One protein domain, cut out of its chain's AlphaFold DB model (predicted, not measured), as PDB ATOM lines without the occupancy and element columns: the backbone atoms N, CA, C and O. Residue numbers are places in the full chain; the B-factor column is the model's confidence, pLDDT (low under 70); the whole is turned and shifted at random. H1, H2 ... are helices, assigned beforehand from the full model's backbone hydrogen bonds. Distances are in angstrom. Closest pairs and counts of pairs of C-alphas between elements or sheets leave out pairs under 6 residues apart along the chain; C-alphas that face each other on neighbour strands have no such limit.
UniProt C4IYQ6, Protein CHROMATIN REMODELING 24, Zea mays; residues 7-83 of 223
ATOM      1  N   GLU A   7     -25.348  48.695 -13.384       86.31
ATOM      2  CA  GLU A   7     -26.773  49.045 -13.345       86.31
ATOM      3  C   GLU A   7     -27.461  48.767 -14.687       86.31
ATOM      4  O   GLU A   7     -28.501  48.109 -14.726       86.31
ATOM      5  N   GLU A   8     -26.853  49.198 -15.796       84.38
ATOM      6  CA  GLU A   8     -27.382  48.962 -17.143       84.38
ATOM      7  C   GLU A   8     -27.390  47.466 -17.490       84.38
ATOM      8  O   GLU A   8     -28.353  46.958 -18.072       84.38
ATOM      9  N   LYS A   9     -26.349  46.730 -17.083       84.94
ATOM     10  CA  LYS A   9     -26.276  45.278 -17.287       84.94
ATOM     11  C   LYS A   9     -27.369  44.541 -16.504       84.94
ATOM     12  O   LYS A   9     -28.055  43.692 -17.068       84.94
ATOM     13  N   ILE A  10     -27.582  44.896 -15.234       85.50
ATOM     14  CA  ILE A  10     -28.662  44.341 -14.403       85.50
ATOM     15  C   ILE A  10     -30.024  44.647 -15.026       85.50
ATOM     16  O   ILE A  10     -30.868  43.755 -15.111       85.50
ATOM     17  N   TYR A  11     -30.235  45.873 -15.503       86.50
ATOM     18  CA  TYR A  11     -31.466  46.243 -16.191       86.50
ATOM     19  C   TYR A  11     -31.712  45.383 -17.438       86.50
ATOM     20  O   TYR A  11     -32.794  44.808 -17.578       86.50
ATOM     21  N   LYS A  12     -30.698  45.200 -18.296       81.25
ATOM     22  CA  LYS A  12     -30.793  44.331 -19.480       81.25
ATOM     23  C   LYS A  12     -31.184  42.899 -19.100       81.25
ATOM     24  O   LYS A  12     -32.059  42.311 -19.733       81.25
ATOM     25  N   LEU A  13     -30.600  42.360 -18.028       81.81
ATOM     26  CA  LEU A  13     -30.943  41.032 -17.514       81.81
ATOM     27  C   LEU A  13     -32.373  40.940 -16.975       81.81
ATOM     28  O   LEU A  13     -33.029  39.919 -17.166       81.81
ATOM     29  N   GLN A  14     -32.877  41.978 -16.309       83.12
ATOM     30  CA  GLN A  14     -34.258  42.004 -15.819       83.12
ATOM     31  C   GLN A  14     -35.262  42.006 -16.974       83.12
ATOM     32  O   GLN A  14     -36.239  41.254 -16.935       83.12
ATOM     33  N   VAL A  15     -34.994  42.792 -18.021       74.81
ATOM     34  CA  VAL A  15     -35.807  42.804 -19.244       74.81
ATOM     35  C   VAL A  15     -35.745  41.440 -19.935       74.81
ATOM     36  O   VAL A  15     -36.792  40.857 -20.214       74.81
ATOM     37  N   LEU A  16     -34.549  40.868 -20.121       75.62
ATOM     38  CA  LEU A  16     -34.370  39.542 -20.721       75.62
ATOM     39  C   LEU A  16     -35.079  38.446 -19.919       75.62
ATOM     40  O   LEU A  16     -35.773  37.616 -20.493       75.62
ATOM     41  N   LYS A  17     -34.968  38.460 -18.588       80.19
ATOM     42  CA  LYS A  17     -35.692  37.535 -17.710       80.19
ATOM     43  C   LYS A  17     -37.204  37.646 -17.912       80.19
ATOM     44  O   LYS A  17     -37.881  36.623 -17.943       80.19
ATOM     45  N   GLY A  18     -37.731  38.863 -18.059       71.06
ATOM     46  CA  GLY A  18     -39.139  39.097 -18.384       71.06
ATOM     47  C   GLY A  18     -39.547  38.492 -19.731       71.06
ATOM     48  O   GLY A  18     -40.582  37.831 -19.801       71.06
ATOM     49  N   ALA A  19     -38.715  38.654 -20.768       65.62
ATOM     50  CA  ALA A  19     -38.931  38.044 -22.085       65.62
ATOM     51  C   ALA A  19     -38.905  36.514 -22.002       65.62
ATOM     52  O   ALA A  19     -39.861  35.859 -22.402       65.62
ATOM     53  N   LEU A  20     -37.847  35.954 -21.409       67.56
ATOM     54  CA  LEU A  20     -37.663  34.516 -21.240       67.56
ATOM     55  C   LEU A  20     -38.797  33.888 -20.443       67.56
ATOM     56  O   LEU A  20     -39.230  32.799 -20.789       67.56
ATOM     57  N   PHE A  21     -39.297  34.551 -19.398       68.00
ATOM     58  CA  PHE A  21     -40.424  34.031 -18.633       68.00
ATOM     59  C   PHE A  21     -41.685  33.942 -19.494       68.00
ATOM     60  O   PHE A  21     -42.351  32.914 -19.457       68.00
ATOM     61  N   ARG A  22     -41.971  34.963 -20.314       65.44
ATOM     62  CA  ARG A  22     -43.108  34.947 -21.250       65.44
ATOM     63  C   ARG A  22     -42.963  33.841 -22.302       65.44
ATOM     64  O   ARG A  22     -43.893  33.063 -22.485       65.44
ATOM     65  N   THR A  23     -41.788  33.708 -22.921       61.84
ATOM     66  CA  THR A  23     -41.520  32.681 -23.946       61.84
ATOM     67  C   THR A  23     -41.464  31.261 -23.362       61.84
ATOM     68  O   THR A  23     -41.990  30.322 -23.951       61.84
ATOM     69  N   ALA A  24     -40.881  31.069 -22.176       59.81
ATOM     70  CA  ALA A  24     -40.774  29.760 -21.524       59.81
ATOM     71  C   ALA A  24     -42.097  29.281 -20.907       59.81
ATOM     72  O   ALA A  24     -42.267  28.089 -20.669       59.81
ATOM     73  N   THR A  25     -43.055  30.175 -20.640       59.25
ATOM     74  CA  THR A  25     -44.429  29.752 -20.329       59.25
ATOM     75  C   THR A  25     -45.202  29.266 -21.562       59.25
ATOM     76  O   THR A  25     -46.211  28.588 -21.392       59.25
ATOM     77  N   GLU A  26     -44.716  29.540 -22.781       61.00
ATOM     78  CA  GLU A  26     -45.274  29.023 -24.045       61.00
ATOM     79  C   GLU A  26     -44.604  27.714 -24.519       61.00
ATOM     80  O   GLU A  26     -45.261  26.907 -25.176       61.00
ATOM     81  N   GLN A  27     -43.346  27.431 -24.141       47.44
ATOM     82  CA  GLN A  27     -42.676  26.146 -24.402       47.44
ATOM     83  C   GLN A  27     -42.097  25.498 -23.136       47.44
ATOM     84  O   GLN A  27     -41.245  26.043 -22.438       47.44
ATOM     85  N   LYS A  28     -42.567  24.278 -22.865       48.09
ATOM     86  CA  LYS A  28     -42.289  23.483 -21.667       48.09
ATOM     87  C   LYS A  28     -40.923  22.795 -21.759       48.09
ATOM     88  O   LYS A  28     -40.877  21.649 -22.176       48.09
ATOM     89  N   GLU A  29     -39.855  23.484 -21.359       47.47
ATOM     90  CA  GLU A  29     -38.635  22.945 -20.720       47.47
ATOM     91  C   GLU A  29     -37.606  24.073 -20.516       47.47
ATOM     92  O   GLU A  29     -37.437  24.932 -21.375       47.47
ATOM     93  N   GLN A  30     -36.930  24.109 -19.360       45.75
ATOM     94  CA  GLN A  30     -35.977  25.174 -19.016       45.75
ATOM     95  C   GLN A  30     -34.587  24.601 -18.734       45.75
ATOM     96  O   GLN A  30     -34.424  23.734 -17.875       45.75
ATOM     97  N   THR A  31     -33.572  25.139 -19.413       40.75
ATOM     98  CA  THR A  31     -32.150  24.921 -19.114       40.75
ATOM     99  C   THR A  31     -31.439  26.234 -18.762       40.75
ATOM    100  O   THR A  31     -31.915  27.328 -19.047       40.75
ATOM    101  N   ARG A  32     -30.330  26.081 -18.025       47.78
ATOM    102  CA  ARG A  32     -29.590  27.074 -17.224       47.78
ATOM    103  C   ARG A  32     -29.292  28.404 -17.946       47.78
ATOM    104  O   ARG A  32     -28.778  28.421 -19.053       47.78
ATOM    105  N   TYR A  33     -29.511  29.497 -17.209       53.59
ATOM    106  CA  TYR A  33     -29.699  30.861 -17.716       53.59
ATOM    107  C   TYR A  33     -28.459  31.737 -17.933       53.59
ATOM    108  O   TYR A  33     -28.657  32.875 -18.332       53.59
ATOM    109  N   PHE A  34     -27.230  31.267 -17.682       49.41
ATOM    110  CA  PHE A  34     -26.030  32.072 -17.955       49.41
ATOM    111  C   PHE A  34     -24.814  31.222 -18.312       49.41
ATOM    112  O   PHE A  34     -24.505  30.243 -17.617       49.41
ATOM    113  N   SER A  35     -24.095  31.629 -19.356       56.22
ATOM    114  CA  SER A  35     -22.753  31.127 -19.648       56.22
ATOM    115  C   SER A  35     -21.716  31.820 -18.746       56.22
ATOM    116  O   SER A  35     -21.946  32.892 -18.182       56.22
ATOM    117  N   LYS A  36     -20.535  31.211 -18.570       58.72
ATOM    118  CA  LYS A  36     -19.448  31.851 -17.803       58.72
ATOM    119  C   LYS A  36     -18.994  33.174 -18.433       58.72
ATOM    120  O   LYS A  36     -18.561  34.056 -17.695       58.72
ATOM    121  N   SER A  37     -19.099  33.311 -19.756       65.25
ATOM    122  CA  SER A  37     -18.741  34.533 -20.477       65.25
ATOM    123  C   SER A  37     -19.717  35.674 -20.183       65.25
ATOM    124  O   SER A  37     -19.264  36.781 -19.919       65.25
ATOM    125  N   GLU A  38     -21.022  35.410 -20.088       64.19
ATOM    126  CA  GLU A  38     -22.024  36.432 -19.729       64.19
ATOM    127  C   GLU A  38     -21.836  36.965 -18.299       64.19
ATOM    128  O   GLU A  38     -22.006  38.156 -18.040       64.19
ATOM    129  N   ILE A  39     -21.426  36.099 -17.363       65.25
ATOM    130  CA  ILE A  39     -21.100  36.512 -15.988       65.25
ATOM    131  C   ILE A  39     -19.849  37.400 -15.969       65.25
ATOM    132  O   ILE A  39     -19.804  38.377 -15.224       65.25
ATOM    133  N   GLN A  40     -18.835  37.085 -16.779       69.62
ATOM    134  CA  GLN A  40     -17.630  37.914 -16.897       69.62
ATOM    135  C   GLN A  40     -17.921  39.255 -17.581       69.62
ATOM    136  O   GLN A  40     -17.401  40.291 -17.158       69.62
ATOM    137  N   GLU A  41     -18.800  39.269 -18.582       72.75
ATOM    138  CA  GLU A  41     -19.234  40.494 -19.258       72.75
ATOM    139  C   GLU A  41     -19.983  41.443 -18.306       72.75
ATOM    140  O   GLU A  41     -19.911  42.663 -18.456       72.75
ATOM    141  N   LEU A  42     -20.649  40.904 -17.276       69.56
ATOM    142  CA  LEU A  42     -21.364  41.687 -16.265       69.56
ATOM    143  C   LEU A  42     -20.453  42.631 -15.465       69.56
ATOM    144  O   LEU A  42     -20.887  43.704 -15.050       69.56
ATOM    145  N   PHE A  43     -19.199  42.224 -15.255       71.88
ATOM    146  CA  PHE A  43     -18.190  42.980 -14.508       71.88
ATOM    147  C   PHE A  43     -17.163  43.666 -15.417       71.88
ATOM    148  O   PHE A  43     -16.199  44.253 -14.927       71.88
ATOM    149  N   SER A  44     -17.357  43.597 -16.734       77.06
ATOM    150  CA  SER A  44     -16.462  44.208 -17.713       77.06
ATOM    151  C   SER A  44     -16.910  45.632 -18.036       77.06
ATOM    152  O   SER A  44     -18.088  45.884 -18.293       77.06
ATOM    153  N   LEU A  45     -15.962  46.569 -18.046       73.00
ATOM    154  CA  LEU A  45     -16.228  47.949 -18.445       73.00
ATOM    155  C   LEU A  45     -16.241  48.066 -19.980       73.00
ATOM    156  O   LEU A  45     -15.391  47.469 -20.647       73.00
ATOM    157  N   PRO A  46     -17.175  48.831 -20.563       71.75
ATOM    158  CA  PRO A  46     -17.235  49.026 -22.004       71.75
ATOM    159  C   PRO A  46     -16.091  49.917 -22.497       71.75
ATOM    160  O   PRO A  46     -15.773  50.945 -21.904       71.75
ATOM    161  N   GLN A  47     -15.508  49.544 -23.638       73.38
ATOM    162  CA  GLN A  47     -14.386  50.270 -24.252       73.38
ATOM    163  C   GLN A  47     -14.763  51.682 -24.734       73.38
ATOM    164  O   GLN A  47     -13.890  52.522 -24.914       73.38
ATOM    165  N   GLN A  48     -16.056  51.941 -24.950       71.50
ATOM    166  CA  GLN A  48     -16.586  53.188 -25.514       71.50
ATOM    167  C   GLN A  48     -16.920  54.256 -24.453       71.50
ATOM    168  O   GLN A  48     -17.389  55.331 -24.815       71.50
ATOM    169  N   GLY A  49     -16.646  53.993 -23.168       79.06
ATOM    170  CA  GLY A  49     -16.864  54.944 -22.071       79.06
ATOM    171  C   GLY A  49     -18.270  54.896 -21.459       79.06
ATOM    172  O   GLY A  49     -19.090  54.055 -21.824       79.06
ATOM    173  N   PHE A  50     -18.526  55.787 -20.493       81.12
ATOM    174  CA  PHE A  50     -19.769  55.830 -19.701       81.12
ATOM    175  C   PHE A  50     -20.850  56.754 -20.269       81.12
ATOM    176  O   PHE A  50     -21.993  56.703 -19.822       81.12
ATOM    177  N   ASP A  51     -20.508  57.559 -21.272       80.25
ATOM    178  CA  ASP A  51     -21.413  58.560 -21.852       80.25
ATOM    179  C   ASP A  51     -22.405  57.950 -22.855       80.25
ATOM    180  O   ASP A  51     -23.332  58.611 -23.321       80.25
ATOM    181  N   VAL A  52     -22.223  56.670 -23.189       82.00
ATOM    182  CA  VAL A  52     -23.041  55.935 -24.153       82.00
ATOM    183  C   VAL A  52     -23.667  54.700 -23.519       82.00
ATOM    184  O   VAL A  52     -23.011  53.913 -22.839       82.00
ATOM    185  N   SER A  53     -24.956  54.500 -23.792       84.25
ATOM    186  CA  SER A  53     -25.684  53.290 -23.411       84.25
ATOM    187  C   SER A  53     -25.930  52.422 -24.642       84.25
ATOM    188  O   SER A  53     -26.712  52.762 -25.532       84.25
ATOM    189  N   LEU A  54     -25.269  51.263 -24.674       81.75
ATOM    190  CA  LEU A  54     -25.465  50.263 -25.726       81.75
ATOM    191  C   LEU A  54     -26.886  49.697 -25.701       81.75
ATOM    192  O   LEU A  54     -27.478  49.463 -26.752       81.75
ATOM    193  N   THR A  55     -27.448  49.513 -24.508       80.88
ATOM    194  CA  THR A  55     -28.812  49.001 -24.335       80.88
ATOM    195  C   THR A  55     -29.835  50.014 -24.830       80.88
ATOM    196  O   THR A  55     -30.783  49.635 -25.510       80.88
ATOM    197  N   HIS A  56     -29.632  51.306 -24.548       84.69
ATOM    198  CA  HIS A  56     -30.491  52.361 -25.081       84.69
ATOM    199  C   HIS A  56     -30.456  52.391 -26.613       84.69
ATOM    200  O   HIS A  56     -31.515  52.393 -27.237       84.69
ATOM    201  N   LYS A  57     -29.260  52.341 -27.216       84.25
ATOM    202  CA  LYS A  57     -29.105  52.318 -28.677       84.25
ATOM    203  C   LYS A  57     -29.826  51.123 -29.309       84.25
ATOM    204  O   LYS A  57     -30.576  51.307 -30.262       84.25
ATOM    205  N   GLN A  58     -29.664  49.933 -28.732       80.50
ATOM    206  CA  GLN A  58     -30.353  48.730 -29.193       80.50
ATOM    207  C   GLN A  58     -31.884  48.884 -29.121       80.50
ATOM    208  O   GLN A  58     -32.583  48.603 -30.090       80.50
ATOM    209  N   LEU A  59     -32.417  49.392 -28.005       78.69
ATOM    210  CA  LEU A  59     -33.859  49.622 -27.856       78.69
ATOM    211  C   LEU A  59     -34.387  50.679 -28.835       78.69
ATOM    212  O   LEU A  59     -35.497  50.541 -29.348       78.69
ATOM    213  N   GLN A  60     -33.599  51.716 -29.122       80.31
ATOM    214  CA  GLN A  60     -33.950  52.746 -30.095       80.31
ATOM    215  C   GLN A  60     -33.968  52.197 -31.529       80.31
ATOM    216  O   GLN A  60     -34.860  52.542 -32.300       80.31
ATOM    217  N   GLU A  61     -33.029  51.323 -31.892       80.31
ATOM    218  CA  GLU A  61     -33.028  50.631 -33.187       80.31
ATOM    219  C   GLU A  61     -34.240  49.696 -33.325       80.31
ATOM    220  O   GLU A  61     -34.905  49.679 -34.362       80.31
ATOM    221  N   GLU A  62     -34.580  48.962 -32.264       72.19
ATOM    222  CA  GLU A  62     -35.692  48.010 -32.280       72.19
ATOM    223  C   GLU A  62     -37.070  48.693 -32.251       72.19
ATOM    224  O   GLU A  62     -37.996  48.232 -32.928       72.19
ATOM    225  N   HIS A  63     -37.234  49.784 -31.497       75.38
ATOM    226  CA  HIS A  63     -38.547  50.370 -31.195       75.38
ATOM    227  C   HIS A  63     -38.697  51.855 -31.539       75.38
ATOM    228  O   HIS A  63     -39.816  52.366 -31.489       75.38
ATOM    229  N   GLY A  64     -37.637  52.557 -31.938       69.00
ATOM    230  CA  GLY A  64     -37.643  54.017 -32.090       69.00
ATOM    231  C   GLY A  64     -38.668  54.559 -33.091       69.00
ATOM    232  O   GLY A  64     -39.162  55.670 -32.931       69.00
ATOM    233  N   GLN A  65     -39.051  53.761 -34.091       66.69
ATOM    234  CA  GLN A  65     -40.049  54.137 -35.103       66.69
ATOM    235  C   GLN A  65     -41.501  53.891 -34.654       66.69
ATOM    236  O   GLN A  65     -42.432  54.399 -35.273       66.69
ATOM    237  N   GLN A  66     -41.708  53.101 -33.598       65.38
ATOM    238  CA  GLN A  66     -43.033  52.696 -33.111       65.38
ATOM    239  C   GLN A  66     -43.568  53.616 -32.008       65.38
ATOM    240  O   GLN A  66     -44.734  53.517 -31.629       65.38
ATOM    241  N   VAL A  67     -42.730  54.514 -31.484       70.56
ATOM    242  CA  VAL A  67     -43.114  55.435 -30.416       70.56
ATOM    243  C   VAL A  67     -43.791  56.666 -31.021       70.56
ATOM    244  O   VAL A  67     -43.144  57.549 -31.586       70.56
ATOM    245  N   VAL A  68     -45.112  56.747 -30.877       77.31
ATOM    246  CA  VAL A  68     -45.859  57.980 -31.154       77.31
ATOM    247  C   VAL A  68     -45.668  58.917 -29.962       77.31
ATOM    248  O   VAL A  68     -46.115  58.621 -28.856       77.31
ATOM    249  N   LEU A  69     -44.970  60.031 -30.180       79.62
ATOM    250  CA  LEU A  69     -44.695  61.032 -29.150       79.62
ATOM    251  C   LEU A  69     -45.502  62.297 -29.422       79.62
ATOM    252  O   LEU A  69     -45.446  62.838 -30.528       79.62
ATOM    253  N   ASP A  70     -46.190  62.777 -28.391       88.69
ATOM    254  CA  ASP A  70     -46.808  64.099 -28.396       88.69
ATOM    255  C   ASP A  70     -45.740  65.205 -28.459       88.69
ATOM    256  O   ASP A  70     -44.598  65.035 -28.020       88.69
ATOM    257  N   GLU A  71     -46.104  66.358 -29.004       88.31
ATOM    258  CA  GLU A  71     -45.162  67.439 -29.285       88.31
ATOM    259  C   GLU A  71     -44.611  68.086 -28.006       88.31
ATOM    260  O   GLU A  71     -43.438  68.463 -27.948       88.31
ATOM    261  N   SER A  72     -45.421  68.134 -26.945       91.50
ATOM    262  CA  SER A  72     -44.982  68.541 -25.606       91.50
ATOM    263  C   SER A  72     -43.924  67.583 -25.041       91.50
ATOM    264  O   SER A  72     -42.866  68.007 -24.568       91.50
ATOM    265  N   LEU A  73     -44.162  66.273 -25.171       87.44
ATOM    266  CA  LEU A  73     -43.255  65.235 -24.684       87.44
ATOM    267  C   LEU A  73     -41.932  65.221 -25.461       87.44
ATOM    268  O   LEU A  73     -40.873  65.095 -24.851       87.44
ATOM    269  N   ARG A  74     -41.968  65.424 -26.786       88.12
ATOM    270  CA  ARG A  74     -40.753  65.556 -27.610       88.12
ATOM    271  C   ARG A  74     -39.871  66.712 -27.156       88.12
ATOM    272  O   ARG A  74     -38.671  66.522 -26.988       88.12
ATOM    273  N   LYS A  75     -40.459  67.889 -26.915       91.12
ATOM    274  CA  LYS A  75     -39.717  69.062 -26.424       91.12
ATOM    275  C   LYS A  75     -39.070  68.789 -25.070       91.12
ATOM    276  O   LYS A  75     -37.934  69.194 -24.842       91.12
ATOM    277  N   HIS A  76     -39.765  68.074 -24.184       91.44
ATOM    278  CA  HIS A  76     -39.212  67.713 -22.884       91.44
ATOM    279  C   HIS A  76     -38.067  66.694 -22.991       91.44
ATOM    280  O   HIS A  76     -37.043  66.870 -22.337       91.44
ATOM    281  N   ILE A  77     -38.189  65.676 -23.850       89.06
ATOM    282  CA  ILE A  77     -37.102  64.715 -24.111       89.06
ATOM    283  C   ILE A  77     -35.875  65.438 -24.675       89.06
ATOM    284  O   ILE A  77     -34.776  65.249 -24.165       89.06
ATOM    285  N   GLN A  78     -36.066  66.343 -25.636       89.50
ATOM    286  CA  GLN A  78     -34.977  67.137 -26.207       89.50
ATOM    287  C   GLN A  78     -34.294  68.039 -25.163       89.50
ATOM    288  O   GLN A  78     -33.079  68.220 -25.193       89.50
ATOM    289  N   PHE A  79     -35.057  68.601 -24.221       92.50
ATOM    290  CA  PHE A  79     -34.493  69.341 -23.092       92.50
ATOM    291  C   PHE A  79     -33.640  68.440 -22.189       92.50
ATOM    292  O   PHE A  79     -32.560  68.850 -21.771       92.50
ATOM    293  N   LEU A  80     -34.105  67.219 -21.905       90.25
ATOM    294  CA  LEU A  80     -33.375  66.251 -21.086       90.25
ATOM    295  C   LEU A  80     -32.084  65.782 -21.766       90.25
ATOM    296  O   LEU A  80     -31.060  65.690 -21.097       90.25
ATOM    297  N   GLU A  81     -32.099  65.557 -23.081       88.00
ATOM    298  CA  GLU A  81     -30.908  65.202 -23.871       88.00
ATOM    299  C   GLU A  81     -29.795  66.257 -23.758       88.00
ATOM    300  O   GLU A  81     -28.615  65.917 -23.706       88.00
ATOM    301  N   GLN A  82     -30.154  67.537 -23.616       89.00
ATOM    302  CA  GLN A  82     -29.188  68.623 -23.398       89.00
ATOM    303  C   GLN A  82     -28.531  68.589 -22.007       89.00
ATOM    304  O   GLN A  82     -27.520  69.255 -21.801       89.00
ATOM    305  N   GLN A  83     -29.069  67.819 -21.054       88.50
ATOM    306  CA  GLN A  83     -28.552  67.715 -19.682       88.50
ATOM    307  C   GLN A  83     -27.466  66.635 -19.515       88.50
ATOM    308  O   GLN A  83     -27.123  66.286 -18.386       88.50
TER     309      GLN A  83
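This is residues 7 to 83 of the 223 residues of the protein "Protein CHROMATIN REMODELING 24" of Zea mays (UniProt C4IYQ6). The longest helix, H1, stands in a loose, flat, open string of helices: the end of H2 and the beginning of H3 both come near the first part of H1, while H4 lies off by itself at one end of the whole. After H1 the chain swings out through residues 25 to 35 and folds back as H2, making a wide loop whose end at Leu 42 returns to within 6.2 A of Lys 9 in H1, C-alpha to C-alpha. Contacts between the helices are few, and H4 with its short link from H3 sticks out with residues 70 to 76 and 78 to 83 standing free. The printed part has 77 residues with four named helices, H1, H2, H3 and H4 in that order, and no named strand; the class is all helix. It is loose, with a radius of gyration of the C-alphas of 16.6 A, and spans 46 by 34 by 17 A.

Find C-alpha 7 at (-26.773, 49.045, -13.345); from there H1, residues 7 to 24, runs 25.2 A to C-alpha 24 at (-40.774, 29.760, -21.524), with x, y and z lower at its end than at its start. Look next at Lys 36, where H2 begins; it holds residues 36 to 42, and its first and last C-alphas are 10.1 A apart. H3 holds residues 54 to 63 and measures 14.2 A from the C-alpha of Leu 54 to that of His 63. H4 holds residues 71 to 81 and measures 15.4 A; its last C-alpha, of Glu 81, is at (-30.908, 65.202, -23.871).

Begin with H1 and look first at its residue Lys 9. H1 and H2 are close but not clearly touching, with 2 pairs of C-alphas within 8 A. Their closest C-alphas, those of Lys 9 and Leu 42, are 6.2 A apart. The two helices stand at a steep tilt of 49 degrees, opposite ways, with their centres 15.1 A apart. Move on along H1 to Lys 12 to find H3. H1 and H3 are also close but not clearly touching, with 2 pairs of C-alphas within 8 A, and the closest C-alphas, those of Lys 12 and Thr 55, are 7.0 A apart. They stand at a steep tilt of 42 degrees and run the same way, centre to centre 14.6 A. H2 and H3 are apart. Farther out, H4 touches no helix: it is apart from H1, from H2 and from H3. Read the backbone N and O atoms along the helices and you will find each O i to N i+4 pair within hydrogen-bond range in H1, H2, H3 and H4.

The two C-alphas farthest apart, those of Lys 28 and Gln 82, are 47.0 A from each other, while the first and last printed ones, of Glu 7 and Gln 83, are 19.8 A apart. The printed part runs from residue 7 to residue 83 and has no cut. The links from H1 to H2 and from H2 to H3 are long, 11 residues each; the link from H3 to H4 is short, 7 residues. Other stretches that stand free are residues 22 to 29, of which 22 to 24 belong to H1, residues 34 to 40, of which 36 to 40 belong to H2, residues 47 to 52, in the link before H3, and residues 57 to 68, of which 57 to 63 belong to H3. The mean pLDDT of the printed part is 74.2; look for values under 70 at residues 19 to 40, at residue 42 and at residues 64 to 66. The mean pLDDT is 66 in H2 and 90 in H4.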